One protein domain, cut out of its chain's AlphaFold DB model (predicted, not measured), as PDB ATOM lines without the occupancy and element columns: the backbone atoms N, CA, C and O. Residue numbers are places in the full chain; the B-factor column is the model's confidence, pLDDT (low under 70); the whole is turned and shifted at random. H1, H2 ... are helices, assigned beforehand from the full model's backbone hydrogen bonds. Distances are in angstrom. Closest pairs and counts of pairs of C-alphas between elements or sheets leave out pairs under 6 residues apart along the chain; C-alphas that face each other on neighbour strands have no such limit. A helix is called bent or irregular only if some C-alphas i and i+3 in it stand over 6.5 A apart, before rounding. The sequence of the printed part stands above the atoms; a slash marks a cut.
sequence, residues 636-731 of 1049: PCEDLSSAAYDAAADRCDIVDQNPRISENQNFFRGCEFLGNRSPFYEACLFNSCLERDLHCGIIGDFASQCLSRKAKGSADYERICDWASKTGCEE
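AT A GLANCE: This is residues 636 to 731 of the 1049 residues of an uncharacterized protein of Oikopleura dioica (UniProt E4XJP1). Three helices, H1, H2 and H3, make an up-and-down bundle, each running against the one before it, and after H3 the chain folds back with two short helices, H4 and H5, of which H5 packs on H3. A long loop, residues 656 to 677, joins H1 to H2, and the whole is drawn out along one axis, with spans of 43 by 28 by 20 A. The printed part has 96 residues, with five named helices in the order H1, H2, H3, H4, H5 and no named strand, and its class is all helix. It is compact, with a radius of gyration of the C-alphas of 13.2 A.

HOW THE PARTS SIT: H1, residues 642 to 655, and H2, residues 678 to 690, form a helical hairpin and touch, closest at the C-alphas of Ala 648 and Ser 688, 5.0 A apart. They run opposite ways at a steep tilt of 39 degrees. H2 and H3, residues 695 to 707, form the next hairpin and touch, opposite ways at a shallow tilt of 26 degrees; their closest C-alphas are those of Cys 684 and His 695, 4.8 A apart. H1 touches H3 with residues 652 to 655 alone, closest at the C-alphas of Val 655 and Ile 699, 6.9 A apart; the two run the same way at a shallow tilt of 18 degrees. H3 is the hub, touching the four other helices. With residues 703 to 707 alone it only just touches H4, residues 715 to 721, with 3 pairs of C-alphas within 8 A. The closest C-alphas of this hairpin are those of Leu 707 and Tyr 717, 6.2 A apart, and its helices run opposite ways at a shallow tilt of 27 degrees. H3 also touches H5, residues 723 to 727, closest at the C-alphas of Ala 703 and Trp 723, 7.2 A apart. H4 and H5 meet only through their link. H1 and H5 are close but not clearly touching, and H1 and H4, H2 and H4, and H2 and H5 are apart. In H2, H3, H4 and H5 every O i to N i+4 pair is within hydrogen-bond range; in H1 6 of 10 are.

IN THESE COORDINATES: H1 begins at C-alpha 642 at (127.810, 136.132, 78.099) and is 20.6 A long from first to last C-alpha. It is irregular, but only just: C-alphas 651 and 654 are 6.9 A apart. H2 and H3 are each 18.4 A long, and H3 begins at C-alpha 695 at (145.190, 141.986, 75.458). H4 is 10.1 A long; H5 ends at C-alpha 727 at (144.402, 148.091, 83.026).

THE WHOLE: The two C-alphas farthest apart, those of Asp 639 and Gly 713, are 44.1 A apart. The printed part has no cut. The link from H1 to H2 is long, with 22 residues; the link from H3 to H4 is short, and those from H2 to H3 and from H4 to H5 are tight. The mean pLDDT of the printed part is 84.8, and no printed residue is under 70.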
ATOM      1  N   PRO A 636     137.204 133.316  68.921       80.06
ATOM      2  CA  PRO A 636     137.331 132.861  70.305       80.06
ATOM      3  C   PRO A 636     136.187 133.347  71.199       80.06
ATOM      4  O   PRO A 636     135.804 132.653  72.134       80.06
ATOM      5  N   CYS A 637     135.594 134.497  70.872       85.50
ATOM      6  CA  CYS A 637     134.493 135.081  71.624       85.50
ATOM      7  C   CYS A 637     133.135 134.377  71.420       85.50
ATOM      8  O   CYS A 637     132.272 134.501  72.286       85.50
ATOM      9  N   GLU A 638     132.911 133.666  70.305       86.00
ATOM     10  CA  GLU A 638     131.591 133.087  69.978       86.00
ATOM     11  C   GLU A 638     131.205 131.925  70.906       86.00
ATOM     12  O   GLU A 638     130.024 131.716  71.184       86.00
ATOM     13  N   ASP A 639     132.198 131.203  71.428       80.12
ATOM     14  CA  ASP A 639     131.992 130.052  72.313       80.12
ATOM     15  C   ASP A 639     131.922 130.430  73.802       80.12
ATOM     16  O   ASP A 639     131.742 129.563  74.665       80.12
ATOM     17  N   LEU A 640     132.091 131.713  74.134       85.75
ATOM     18  CA  LEU A 640     132.098 132.180  75.514       85.75
ATOM     19  C   LEU A 640     130.679 132.353  76.061       85.75
ATOM     20  O   LEU A 640     129.735 132.731  75.370       85.75
ATOM     21  N   SER A 641     130.524 132.131  77.369       90.50
ATOM     22  CA  SER A 641     129.315 132.583  78.068       90.50
ATOM     23  C   SER A 641     129.222 134.112  78.039       90.50
ATOM     24  O   SER A 641     130.255 134.778  78.069       90.50
ATOM     25  N   SER A 642     128.012 134.672  78.095       89.62
ATOM     26  CA  SER A 642     127.810 136.132  78.099       89.62
ATOM     27  C   SER A 642     128.643 136.846  79.170       89.62
ATOM     28  O   SER A 642     129.290 137.834  78.868       89.62
ATOM     29  N   ALA A 643     128.745 136.290  80.383       91.88
ATOM     30  CA  ALA A 643     129.558 136.881  81.450       91.88
ATOM     31  C   ALA A 643     131.071 136.881  81.151       91.88
ATOM     32  O   ALA A 643     131.784 137.773  81.597       91.88
ATOM     33  N   ALA A 644     131.567 135.877  80.423       89.19
ATOM     34  CA  ALA A 644     132.972 135.806  80.019       89.19
ATOM     35  C   ALA A 644     133.265 136.744  78.839       89.19
ATOM     36  O   ALA A 644     134.309 137.386  78.828       89.19
ATOM     37  N   TYR A 645     132.325 136.862  77.897       91.25
ATOM     38  CA  TYR A 645     132.387 137.846  76.818       91.25
ATOM     39  C   TYR A 645     132.390 139.276  77.364       91.25
ATOM     40  O   TYR A 645     133.278 140.051  77.027       91.25
ATOM     41  N   ASP A 646     131.453 139.603  78.260       90.31
ATOM     42  CA  ASP A 646     131.361 140.930  78.873       90.31
ATOM     43  C   ASP A 646     132.657 141.262  79.625       90.31
ATOM     44  O   ASP A 646     133.208 142.339  79.452       90.31
ATOM     45  N   ALA A 647     133.221 140.306  80.373       90.56
ATOM     46  CA  ALA A 647     134.499 140.502  81.058       90.56
ATOM     47  C   ALA A 647     135.688 140.719  80.102       90.56
ATOM     48  O   ALA A 647     136.634 141.411  80.474       90.56
ATOM     49  N   ALA A 648     135.672 140.121  78.905       90.69
ATOM     50  CA  ALA A 648     136.680 140.357  77.871       90.69
ATOM     51  C   ALA A 648     136.502 141.742  77.227       90.69
ATOM     52  O   ALA A 648     137.465 142.494  77.111       90.69
ATOM     53  N   ALA A 649     135.266 142.111  76.884       91.25
ATOM     54  CA  ALA A 649     134.935 143.416  76.322       91.25
ATOM     55  C   ALA A 649     135.221 144.564  77.301       91.25
ATOM     56  O   ALA A 649     135.797 145.575  76.910       91.25
ATOM     57  N   ASP A 650     134.912 144.392  78.589       90.12
ATOM     58  CA  ASP A 650     135.135 145.407  79.628       90.12
ATOM     59  C   ASP A 650     136.625 145.775  79.779       90.12
ATOM     60  O   ASP A 650     136.943 146.919  80.099       90.12
ATOM     61  N   ARG A 651     137.555 144.843  79.514       90.44
ATOM     62  CA  ARG A 651     139.004 145.138  79.505       90.44
ATOM     63  C   ARG A 651     139.416 146.001  78.315       90.44
ATOM     64  O   ARG A 651     140.366 146.771  78.417       90.44
ATOM     65  N   CYS A 652     138.696 145.881  77.204       91.69
ATOM     66  CA  CYS A 652     139.016 146.529  75.937       91.69
ATOM     67  C   CYS A 652     138.274 147.842  75.704       91.69
ATOM     68  O   CYS A 652     138.717 148.637  74.880       91.69
ATOM     69  N   ASP A 653     137.216 148.124  76.471       90.06
ATOM     70  CA  ASP A 653     136.467 149.388  76.417       90.06
ATOM     71  C   ASP A 653     137.374 150.627  76.470       90.06
ATOM     72  O   ASP A 653     137.038 151.673  75.924       90.06
ATOM     73  N   ILE A 654     138.535 150.533  77.121       89.88
ATOM     74  CA  ILE A 654     139.470 151.648  77.271       89.88
ATOM     75  C   ILE A 654     140.075 152.123  75.937       89.88
ATOM     76  O   ILE A 654     140.346 153.316  75.782       89.88
ATOM     77  N   VAL A 655     140.226 151.215  74.966       90.38
ATOM     78  CA  VAL A 655     140.721 151.505  73.608       90.38
ATOM     79  C   VAL A 655     139.594 151.595  72.573       90.38
ATOM     80  O   VAL A 655     139.865 151.765  71.388       90.38
ATOM     81  N   ASP A 656     138.332 151.500  72.999       88.19
ATOM     82  CA  ASP A 656     137.175 151.582  72.110       88.19
ATOM     83  C   ASP A 656     136.992 153.003  71.549       88.19
ATOM     84  O   ASP A 656     137.270 154.024  72.190       88.19
ATOM     85  N   GLN A 657     136.486 153.070  70.320       83.06
ATOM     86  CA  GLN A 657     136.000 154.295  69.714       83.06
ATOM     87  C   GLN A 657     134.737 154.819  70.409       83.06
ATOM     88  O   GLN A 657     134.591 156.038  70.516       83.06
ATOM     89  N   ASN A 658     133.872 153.924  70.898       81.56
ATOM     90  CA  ASN A 658     132.627 154.241  71.605       81.56
ATOM     91  C   ASN A 658     132.594 153.591  73.000       81.56
ATOM     92  O   ASN A 658     131.746 152.736  73.268       81.56
ATOM     93  N   PRO A 659     133.497 154.005  73.905       80.31
ATOM     94  CA  PRO A 659     133.669 153.355  75.194       80.31
ATOM     95  C   PRO A 659     132.380 153.375  76.023       80.31
ATOM     96  O   PRO A 659     131.714 154.404  76.145       80.31
ATOM     97  N   ARG A 660     132.065 152.252  76.682       79.75
ATOM     98  CA  ARG A 660     130.963 152.173  77.666       79.75
ATOM     99  C   ARG A 660     131.295 152.894  78.981       79.75
ATOM    100  O   ARG A 660     130.413 153.116  79.812       79.75
ATOM    101  N   ILE A 661     132.559 153.272  79.166       79.62
ATOM    102  CA  ILE A 661     133.071 154.056  80.292       79.62
ATOM    103  C   ILE A 661     132.966 155.563  80.015       79.62
ATOM    104  O   ILE A 661     133.062 156.014  78.877       79.62
ATOM    105  N   SER A 662     132.787 156.372  81.064       76.19
ATOM    106  CA  SER A 662     132.738 157.834  80.902       76.19
ATOM    107  C   SER A 662     134.097 158.415  80.490       76.19
ATOM    108  O   SER A 662     135.145 157.887  80.857       76.19
ATOM    109  N   GLU A 663     134.099 159.557  79.802       71.50
ATOM    110  CA  GLU A 663     135.325 160.226  79.329       71.50
ATOM    111  C   GLU A 663     136.320 160.547  80.461       71.50
ATOM    112  O   GLU A 663     137.530 160.448  80.294       71.50
ATOM    113  N   ASN A 664     135.824 160.856  81.664       73.44
ATOM    114  CA  ASN A 664     136.672 161.089  82.838       73.44
ATOM    115  C   ASN A 664     137.279 159.807  83.433       73.44
ATOM    116  O   ASN A 664     138.236 159.896  84.198       73.44
ATOM    117  N   GLN A 665     136.716 158.638  83.120       76.62
ATOM    118  CA  GLN A 665     137.260 157.329  83.490       76.62
ATOM    119  C   GLN A 665     138.199 156.775  82.413       76.62
ATOM    120  O   GLN A 665     139.051 155.949  82.730       76.62
ATOM    121  N   ASN A 666     138.075 157.240  81.165       83.94
ATOM    122  CA  ASN A 666     138.990 156.867  80.098       83.94
ATOM    123  C   ASN A 666     140.314 157.635  80.240       83.94
ATOM    124  O   ASN A 666     140.428 158.811  79.890       83.94
ATOM    125  N   PHE A 667     141.349 156.965  80.746       86.94
ATOM    126  CA  PHE A 667     142.674 157.568  80.886       86.94
ATOM    127  C   PHE A 667     143.436 157.691  79.551       86.94
ATOM    128  O   PHE A 667     144.522 158.258  79.547       86.94
ATOM    129  N   PHE A 668     142.884 157.258  78.419       90.31
ATOM    130  CA  PHE A 668     143.357 157.633  77.084       90.31
ATOM    131  C   PHE A 668     142.556 158.793  76.466       90.31
ATOM    132  O   PHE A 668     142.672 159.060  75.271       90.31
ATOM    133  N   ARG A 669     141.762 159.537  77.251       86.25
ATOM    134  CA  ARG A 669     141.203 160.815  76.774       86.25
ATOM    135  C   ARG A 669     142.320 161.727  76.257       86.25
ATOM    136  O   ARG A 669     143.398 161.794  76.864       86.25
ATOM    137  N   GLY A 670     142.066 162.429  75.162       83.00
ATOM    138  CA  GLY A 670     143.074 163.225  74.464       83.00
ATOM    139  C   GLY A 670     143.867 162.436  73.416       83.00
ATOM    140  O   GLY A 670     144.810 163.001  72.859       83.00
ATOM    141  N   CYS A 671     143.538 161.162  73.171       86.25
ATOM    142  CA  CYS A 671     144.115 160.316  72.116       86.25
ATOM    143  C   CYS A 671     143.205 160.216  70.872       86.25
ATOM    144  O   CYS A 671     143.439 159.384  69.996       86.25
ATOM    145  N   GLU A 672     142.164 161.050  70.762       83.56
ATOM    146  CA  GLU A 672     141.166 161.002  69.679       83.56
ATOM    147  C   GLU A 672     141.785 161.306  68.304       83.56
ATOM    148  O   GLU A 672     141.272 160.872  67.275       83.56
ATOM    149  N   PHE A 673     142.944 161.976  68.283       78.94
ATOM    150  CA  PHE A 673     143.732 162.234  67.074       78.94
ATOM    151  C   PHE A 673     144.258 160.962  66.389       78.94
ATOM    152  O   PHE A 673     144.703 161.037  65.245       78.94
ATOM    153  N   LEU A 674     144.254 159.808  67.071       73.88
ATOM    154  CA  LEU A 674     144.605 158.520  66.465       73.88
ATOM    155  C   LEU A 674     143.550 158.050  65.446       73.88
ATOM    156  O   LEU A 674     143.809 157.119  64.688       73.88
ATOM    157  N   GLY A 675     142.389 158.710  65.385       79.62
ATOM    158  CA  GLY A 675     141.358 158.451  64.388       79.62
ATOM    159  C   GLY A 675     140.541 157.203  64.711       79.62
ATOM    160  O   GLY A 675     139.934 157.106  65.780       79.62
ATOM    161  N   ASN A 676     140.479 156.256  63.771       76.00
ATOM    162  CA  ASN A 676     139.687 155.039  63.931       76.00
ATOM    163  C   ASN A 676     140.331 154.093  64.957       76.00
ATOM    164  O   ASN A 676     141.386 153.510  64.710       76.00
ATOM    165  N   ARG A 677     139.656 153.916  66.094       84.50
ATOM    166  CA  ARG A 677     140.108 153.060  67.200       84.50
ATOM    167  C   ARG A 677     139.521 151.647  67.160       84.50
ATOM    168  O   ARG A 677     140.012 150.773  67.867       84.50
ATOM    169  N   SER A 678     138.535 151.402  66.293       82.94
ATOM    170  CA  SER A 678     137.888 150.090  66.141       82.94
ATOM    171  C   SER A 678     138.882 148.930  65.970       82.94
ATOM    172  O   SER A 678     138.705 147.921  66.646       82.94
ATOM    173  N   PRO A 679     139.975 149.057  65.186       79.25
ATOM    174  CA  PRO A 679     140.917 147.950  65.024       79.25
ATOM    175  C   PRO A 679     141.653 147.566  66.321       79.25
ATOM    176  O   PRO A 679     141.844 146.384  66.597       79.25
ATOM    177  N   PHE A 680     142.005 148.542  67.171       85.00
ATOM    178  CA  PHE A 680     142.602 148.259  68.483       85.00
ATOM    179  C   PHE A 680     141.621 147.538  69.400       85.00
ATOM    180  O   PHE A 680     141.999 146.590  70.084       85.00
ATOM    181  N   TYR A 681     140.360 147.971  69.403       89.38
ATOM    182  CA  TYR A 681     139.315 147.322  70.183       89.38
ATOM    183  C   TYR A 681     139.074 145.882  69.725       89.38
ATOM    184  O   TYR A 681     139.039 144.981  70.557       89.38
ATOM    185  N   GLU A 682     138.971 145.639  68.416       84.69
ATOM    186  CA  GLU A 682     138.761 144.298  67.863       84.69
ATOM    187  C   GLU A 682     139.925 143.353  68.185       84.69
ATOM    188  O   GLU A 682     139.692 142.235  68.650       84.69
ATOM    189  N   ALA A 683     141.171 143.809  68.013       83.12
ATOM    190  CA  ALA A 683     142.356 143.030  68.361       83.12
ATOM    191  C   ALA A 683     142.456 142.782  69.877       83.12
ATOM    192  O   ALA A 683     142.769 141.669  70.307       83.12
ATOM    193  N   CYS A 684     142.150 143.789  70.702       88.88
ATOM    194  CA  CYS A 684     142.116 143.647  72.156       88.88
ATOM    195  C   CYS A 684     141.056 142.628  72.588       88.88
ATOM    196  O   CYS A 684     141.340 141.751  73.408       88.88
ATOM    197  N   LEU A 685     139.839 142.732  72.043       89.38
ATOM    198  CA  LEU A 685     138.712 141.874  72.394       89.38
ATOM    199  C   LEU A 685     139.002 140.432  71.993       89.38
ATOM    200  O   LEU A 685     138.803 139.522  72.797       89.38
ATOM    201  N   PHE A 686     139.519 140.225  70.781       84.94
ATOM    202  CA  PHE A 686     139.926 138.905  70.318       84.94
ATOM    203  C   PHE A 686     140.944 138.267  71.267       84.94
ATOM    204  O   PHE A 686     140.717 137.155  71.747       84.94
ATOM    205  N   ASN A 687     142.020 138.991  71.592       82.69
ATOM    206  CA  ASN A 687     143.059 138.507  72.499       82.69
ATOM    207  C   ASN A 687     142.506 138.247  73.908       82.69
ATOM    208  O   ASN A 687     142.778 137.196  74.479       82.69
ATOM    209  N   SER A 688     141.647 139.131  74.426       87.00
ATOM    210  CA  SER A 688     140.971 138.949  75.722       87.00
ATOM    211  C   SER A 688     140.065 137.717  75.770       87.00
ATOM    212  O   SER A 688     139.884 137.138  76.844       87.00
ATOM    213  N   CYS A 689     139.459 137.338  74.641       86.25
ATOM    214  CA  CYS A 689     138.630 136.139  74.526       86.25
ATOM    215  C   CYS A 689     139.454 134.848  74.427       86.25
ATOM    216  O   CYS A 689     138.928 133.783  74.752       86.25
ATOM    217  N   LEU A 690     140.700 134.925  73.946       80.25
ATOM    218  CA  LEU A 690     141.616 133.785  73.912       80.25
ATOM    219  C   LEU A 690     142.177 133.482  75.292       80.25
ATOM    220  O   LEU A 690     142.031 132.366  75.781       80.25
ATOM    221  N   GLU A 691     142.817 134.478  75.895       77.38
ATOM    222  CA  GLU A 691     143.445 134.365  77.201       77.38
ATOM    223  C   GLU A 691     143.489 135.737  77.867       77.38
ATOM    224  O   GLU A 691     143.594 136.777  77.214       77.38
ATOM    225  N   ARG A 692     143.403 135.751  79.198       74.12
ATOM    226  CA  ARG A 692     143.263 136.986  79.952       74.12
ATOM    227  C   ARG A 692     144.386 137.976  79.701       74.12
ATOM    228  O   ARG A 692     144.053 139.147  79.658       74.12
ATOM    229  N   ASP A 693     145.635 137.564  79.532       74.88
ATOM    230  CA  ASP A 693     146.773 138.496  79.551       74.88
ATOM    231  C   ASP A 693     147.191 138.996  78.150       74.88
ATOM    232  O   ASP A 693     147.838 140.031  78.026       74.88
ATOM    233  N   LEU A 694     146.723 138.355  77.069       77.88
ATOM    234  CA  LEU A 694     147.141 138.677  75.691       77.88
ATOM    235  C   LEU A 694     146.698 140.067  75.201       77.88
ATOM    236  O   LEU A 694     147.266 140.620  74.262       77.88
ATOM    237  N   HIS A 695     145.676 140.654  75.821       83.81
ATOM    238  CA  HIS A 695     145.190 141.986  75.458       83.81
ATOM    239  C   HIS A 695     146.160 143.116  75.836       83.81
ATOM    240  O   HIS A 695     146.094 144.198  75.250       83.81
ATOM    241  N   CYS A 696     147.077 142.870  76.779       85.50
ATOM    242  CA  CYS A 696     147.996 143.883  77.288       85.50
ATOM    243  C   CYS A 696     148.979 144.390  76.228       85.50
ATOM    244  O   CYS A 696     149.266 145.586  76.206       85.50
ATOM    245  N   GLY A 697     149.394 143.541  75.281       80.25
ATOM    246  CA  GLY A 697     150.210 143.973  74.143       80.25
ATOM    247  C   GLY A 697     149.493 144.992  73.247       80.25
ATOM    248  O   GLY A 697     150.088 145.991  72.845       80.25
ATOM    249  N   ILE A 698     148.191 144.800  72.996       84.94
ATOM    250  CA  ILE A 698     147.381 145.720  72.176       84.94
ATOM    251  C   ILE A 698     147.127 147.044  72.905       84.94
ATOM    252  O   ILE A 698     147.232 148.113  72.300       84.94
ATOM    253  N   ILE A 699     146.818 146.994  74.204       89.12
ATOM    254  CA  ILE A 699     146.637 148.206  75.018       89.12
ATOM    255  C   ILE A 699     147.952 148.985  75.123       89.12
ATOM    256  O   ILE A 699     147.947 150.208  74.968       89.12
ATOM    257  N   GLY A 700     149.072 148.295  75.343       86.12
ATOM    258  CA  GLY A 700     150.391 148.916  75.414       86.12
ATOM    259  C   GLY A 700     150.804 149.571  74.107       86.12
ATOM    260  O   GLY A 700     151.343 150.676  74.114       86.12
ATOM    261  N   ASP A 701     150.464 148.966  72.970       81.62
ATOM    262  CA  ASP A 701     150.687 149.611  71.684       81.62
ATOM    263  C   ASP A 701     149.810 150.853  71.477       81.62
ATOM    264  O   ASP A 701     150.285 151.887  71.001       81.62
ATOM    265  N   PHE A 702     148.534 150.788  71.860       87.75
ATOM    266  CA  PHE A 702     147.666 151.961  71.816       87.75
ATOM    267  C   PHE A 702     148.227 153.103  72.681       87.75
ATOM    268  O   PHE A 702     148.273 154.257  72.240       87.75
ATOM    269  N   ALA A 703     148.733 152.775  73.876       90.12
ATOM    270  CA  ALA A 703     149.417 153.718  74.752       90.12
ATOM    271  C   ALA A 703     150.661 154.316  74.081       90.12
ATOM    272  O   ALA A 703     150.791 155.539  74.034       90.12
ATOM    273  N   SER A 704     151.520 153.477  73.495       84.06
ATOM    274  CA  SER A 704     152.723 153.883  72.759       84.06
ATOM    275  C   SER A 704     152.406 154.887  71.650       84.06
ATOM    276  O   SER A 704     153.000 155.968  71.568       84.06
ATOM    277  N   GLN A 705     151.405 154.579  70.820       83.56
ATOM    278  CA  GLN A 705     150.991 155.455  69.728       83.56
ATOM    279  C   GLN A 705     150.427 156.778  70.238       83.56
ATOM    280  O   GLN A 705     150.735 157.825  69.662       83.56
ATOM    281  N   CYS A 706     149.661 156.765  71.329       87.75
ATOM    282  CA  CYS A 706     149.187 158.010  71.910       87.75
ATOM    283  C   CYS A 706     150.339 158.850  72.486       87.75
ATOM    284  O   CYS A 706     150.449 160.035  72.170       87.75
ATOM    285  N   LEU A 707     151.231 158.237  73.269       87.69
ATOM    286  CA  LEU A 707     152.379 158.903  73.893       87.69
ATOM    287  C   LEU A 707     153.326 159.517  72.856       87.69
ATOM    288  O   LEU A 707     153.826 160.617  73.079       87.69
ATOM    289  N   SER A 708     153.500 158.878  71.693       80.06
ATOM    290  CA  SER A 708     154.384 159.361  70.618       80.06
ATOM    291  C   SER A 708     154.051 160.764  70.088       80.06
ATOM    292  O   SER A 708     154.921 161.433  69.533       80.06
ATOM    293  N   ARG A 709     152.806 161.237  70.262       80.81
ATOM    294  CA  ARG A 709     152.366 162.582  69.841       80.81
ATOM    295  C   ARG A 709     152.098 163.531  71.010       80.81
ATOM    296  O   ARG A 709     151.559 164.620  70.811       80.81
ATOM    297  N   LYS A 710     152.439 163.126  72.234       81.69
ATOM    298  CA  LYS A 710     152.289 163.942  73.441       81.69
ATOM    299  C   LYS A 710     153.639 164.535  73.831       81.69
ATOM    300  O   LYS A 710     154.676 163.890  73.725       81.69
ATOM    301  N   ALA A 711     153.623 165.775  74.310       77.75
ATOM    302  CA  ALA A 711     154.826 166.396  74.850       77.75
ATOM    303  C   ALA A 711     155.244 165.669  76.141       77.75
ATOM    304  O   ALA A 711     154.434 165.574  77.072       77.75
ATOM    305  N   LYS A 712     156.491 165.178  76.191       80.44
ATOM    306  CA  LYS A 712     157.089 164.565  77.392       80.44
ATOM    307  C   LYS A 712     156.940 165.516  78.592       80.44
ATOM    308  O   LYS A 712     157.148 166.721  78.444       80.44
ATOM    309  N   GLY A 713     156.534 164.999  79.754       78.44
ATOM    310  CA  GLY A 713     156.307 165.794  80.970       78.44
ATOM    311  C   GLY A 713     154.980 166.567  81.032       78.44
ATOM    312  O   GLY A 713     154.703 167.244  82.023       78.44
ATOM    313  N   SER A 714     154.139 166.517  79.991       84.94
ATOM    314  CA  SER A 714     152.802 167.128  80.045       84.94
ATOM    315  C   SER A 714     151.851 166.327  80.940       84.94
ATOM    316  O   SER A 714     151.976 165.114  81.068       84.94
ATOM    317  N   ALA A 715     150.830 166.981  81.505       86.25
ATOM    318  CA  ALA A 715     149.844 166.310  82.363       86.25
ATOM    319  C   ALA A 715     149.111 165.142  81.667       86.25
ATOM    320  O   ALA A 715     148.683 164.197  82.327       86.25
ATOM    321  N   ASP A 716     148.958 165.206  80.341       85.56
ATOM    322  CA  ASP A 716     148.421 164.106  79.540       85.56
ATOM    323  C   ASP A 716     149.413 162.951  79.404       85.56
ATOM    324  O   ASP A 716     149.004 161.801  79.543       85.56
ATOM    325  N   TYR A 717     150.688 163.257  79.147       88.06
ATOM    326  CA  TYR A 717     151.757 162.264  79.030       88.06
ATOM    327  C   TYR A 717     151.887 161.463  80.330       88.06
ATOM    328  O   TYR A 717     151.693 160.251  80.320       88.06
ATOM    329  N   GLU A 718     152.063 162.154  81.460       88.75
ATOM    330  CA  GLU A 718     152.220 161.530  82.783       88.75
ATOM    331  C   GLU A 718     151.002 160.688  83.187       88.75
ATOM    332  O   GLU A 718     151.128 159.602  83.740       88.75
ATOM    333  N   ARG A 719     149.788 161.143  82.861       90.12
ATOM    334  CA  ARG A 719     148.563 160.379  83.136       90.12
ATOM    335  C   ARG A 719     148.490 159.076  82.339       90.12
ATOM    336  O   ARG A 719     147.937 158.101  82.839       90.12
ATOM    337  N   ILE A 720     148.958 159.081  81.091       91.75
ATOM    338  CA  ILE A 720     148.940 157.896  80.227       91.75
ATOM    339  C   ILE A 720     150.057 156.927  80.627       91.75
ATOM    340  O   ILE A 720     149.859 155.727  80.499       91.75
ATOM    341  N   CYS A 721     151.178 157.398  81.173       90.44
ATOM    342  CA  CYS A 721     152.254 156.541  81.684       90.44
ATOM    343  C   CYS A 721     151.785 155.484  82.699       90.44
ATOM    344  O   CYS A 721     152.320 154.381  82.723       90.44
ATOM    345  N   ASP A 722     150.734 155.773  83.472       89.38
ATOM    346  CA  ASP A 722     150.150 154.842  84.446       89.38
ATOM    347  C   ASP A 722     149.264 153.745  83.818       89.38
ATOM    348  O   ASP A 722     148.660 152.958  84.555       89.38
ATOM    349  N   TRP A 723     149.131 153.689  82.486       90.12
ATOM    350  CA  TRP A 723     148.150 152.852  81.785       90.12
ATOM    351  C   TRP A 723     148.155 151.389  82.239       90.12
ATOM    352  O   TRP A 723     147.090 150.846  82.529       90.12
ATOM    353  N   ALA A 724     149.335 150.779  82.376       89.19
ATOM    354  CA  ALA A 724     149.466 149.364  82.708       89.19
ATOM    355  C   ALA A 724     148.911 149.051  84.104       89.19
ATOM    356  O   ALA A 724     148.155 148.093  84.273       89.19
ATOM    357  N   SER A 725     149.180 149.918  85.085       88.25
ATOM    358  CA  SER A 725     148.619 149.791  86.438       88.25
ATOM    359  C   SER A 725     147.087 149.921  86.440       88.25
ATOM    360  O   SER A 725     146.394 149.267  87.219       88.25
ATOM    361  N   LYS A 726     146.526 150.755  85.548       88.06
ATOM    362  CA  LYS A 726     145.075 150.994  85.445       88.06
ATOM    363  C   LYS A 726     144.336 149.881  84.720       88.06
ATOM    364  O   LYS A 726     143.167 149.656  85.024       88.06
ATOM    365  N   THR A 727     144.992 149.200  83.787       87.50
ATOM    366  CA  THR A 727     144.402 148.091  83.026       87.50
ATOM    367  C   THR A 727     144.713 146.726  83.631       87.50
ATOM    368  O   THR A 727     144.125 145.734  83.212       87.50
ATOM    369  N   GLY A 728     145.574 146.665  84.652       87.50
ATOM    370  CA  GLY A 728     146.037 145.404  85.231       87.50
ATOM    371  C   GLY A 728     146.994 144.653  84.305       87.50
ATOM    372  O   GLY A 728     147.015 143.430  84.330       87.50
ATOM    373  N   CYS A 729     147.736 145.400  83.486       87.38
ATOM    374  CA  CYS A 729     148.736 144.923  82.533       87.38
ATOM    375  C   CYS A 729     150.177 145.136  83.023       87.38
ATOM    376  O   CYS A 729     151.117 145.064  82.238       87.38
ATOM    377  N   GLU A 730     150.352 145.464  84.301       86.56
ATOM    378  CA  GLU A 730     151.666 145.608  84.924       86.56
ATOM    379  C   GLU A 730     152.345 144.232  85.022       86.56
ATOM    380  O   GLU A 730     151.757 143.287  85.553       86.56
ATOM    381  N   GLU A 731     153.554 144.115  84.467       79.25
ATOM    382  CA  GLU A 731     154.374 142.898  84.538       79.25
ATOM    383  C   GLU A 731     155.175 142.869  85.849       79.25
ATOM    384  O   GLU A 731     155.549 143.912  86.391       79.25
TER     385      GLU A 731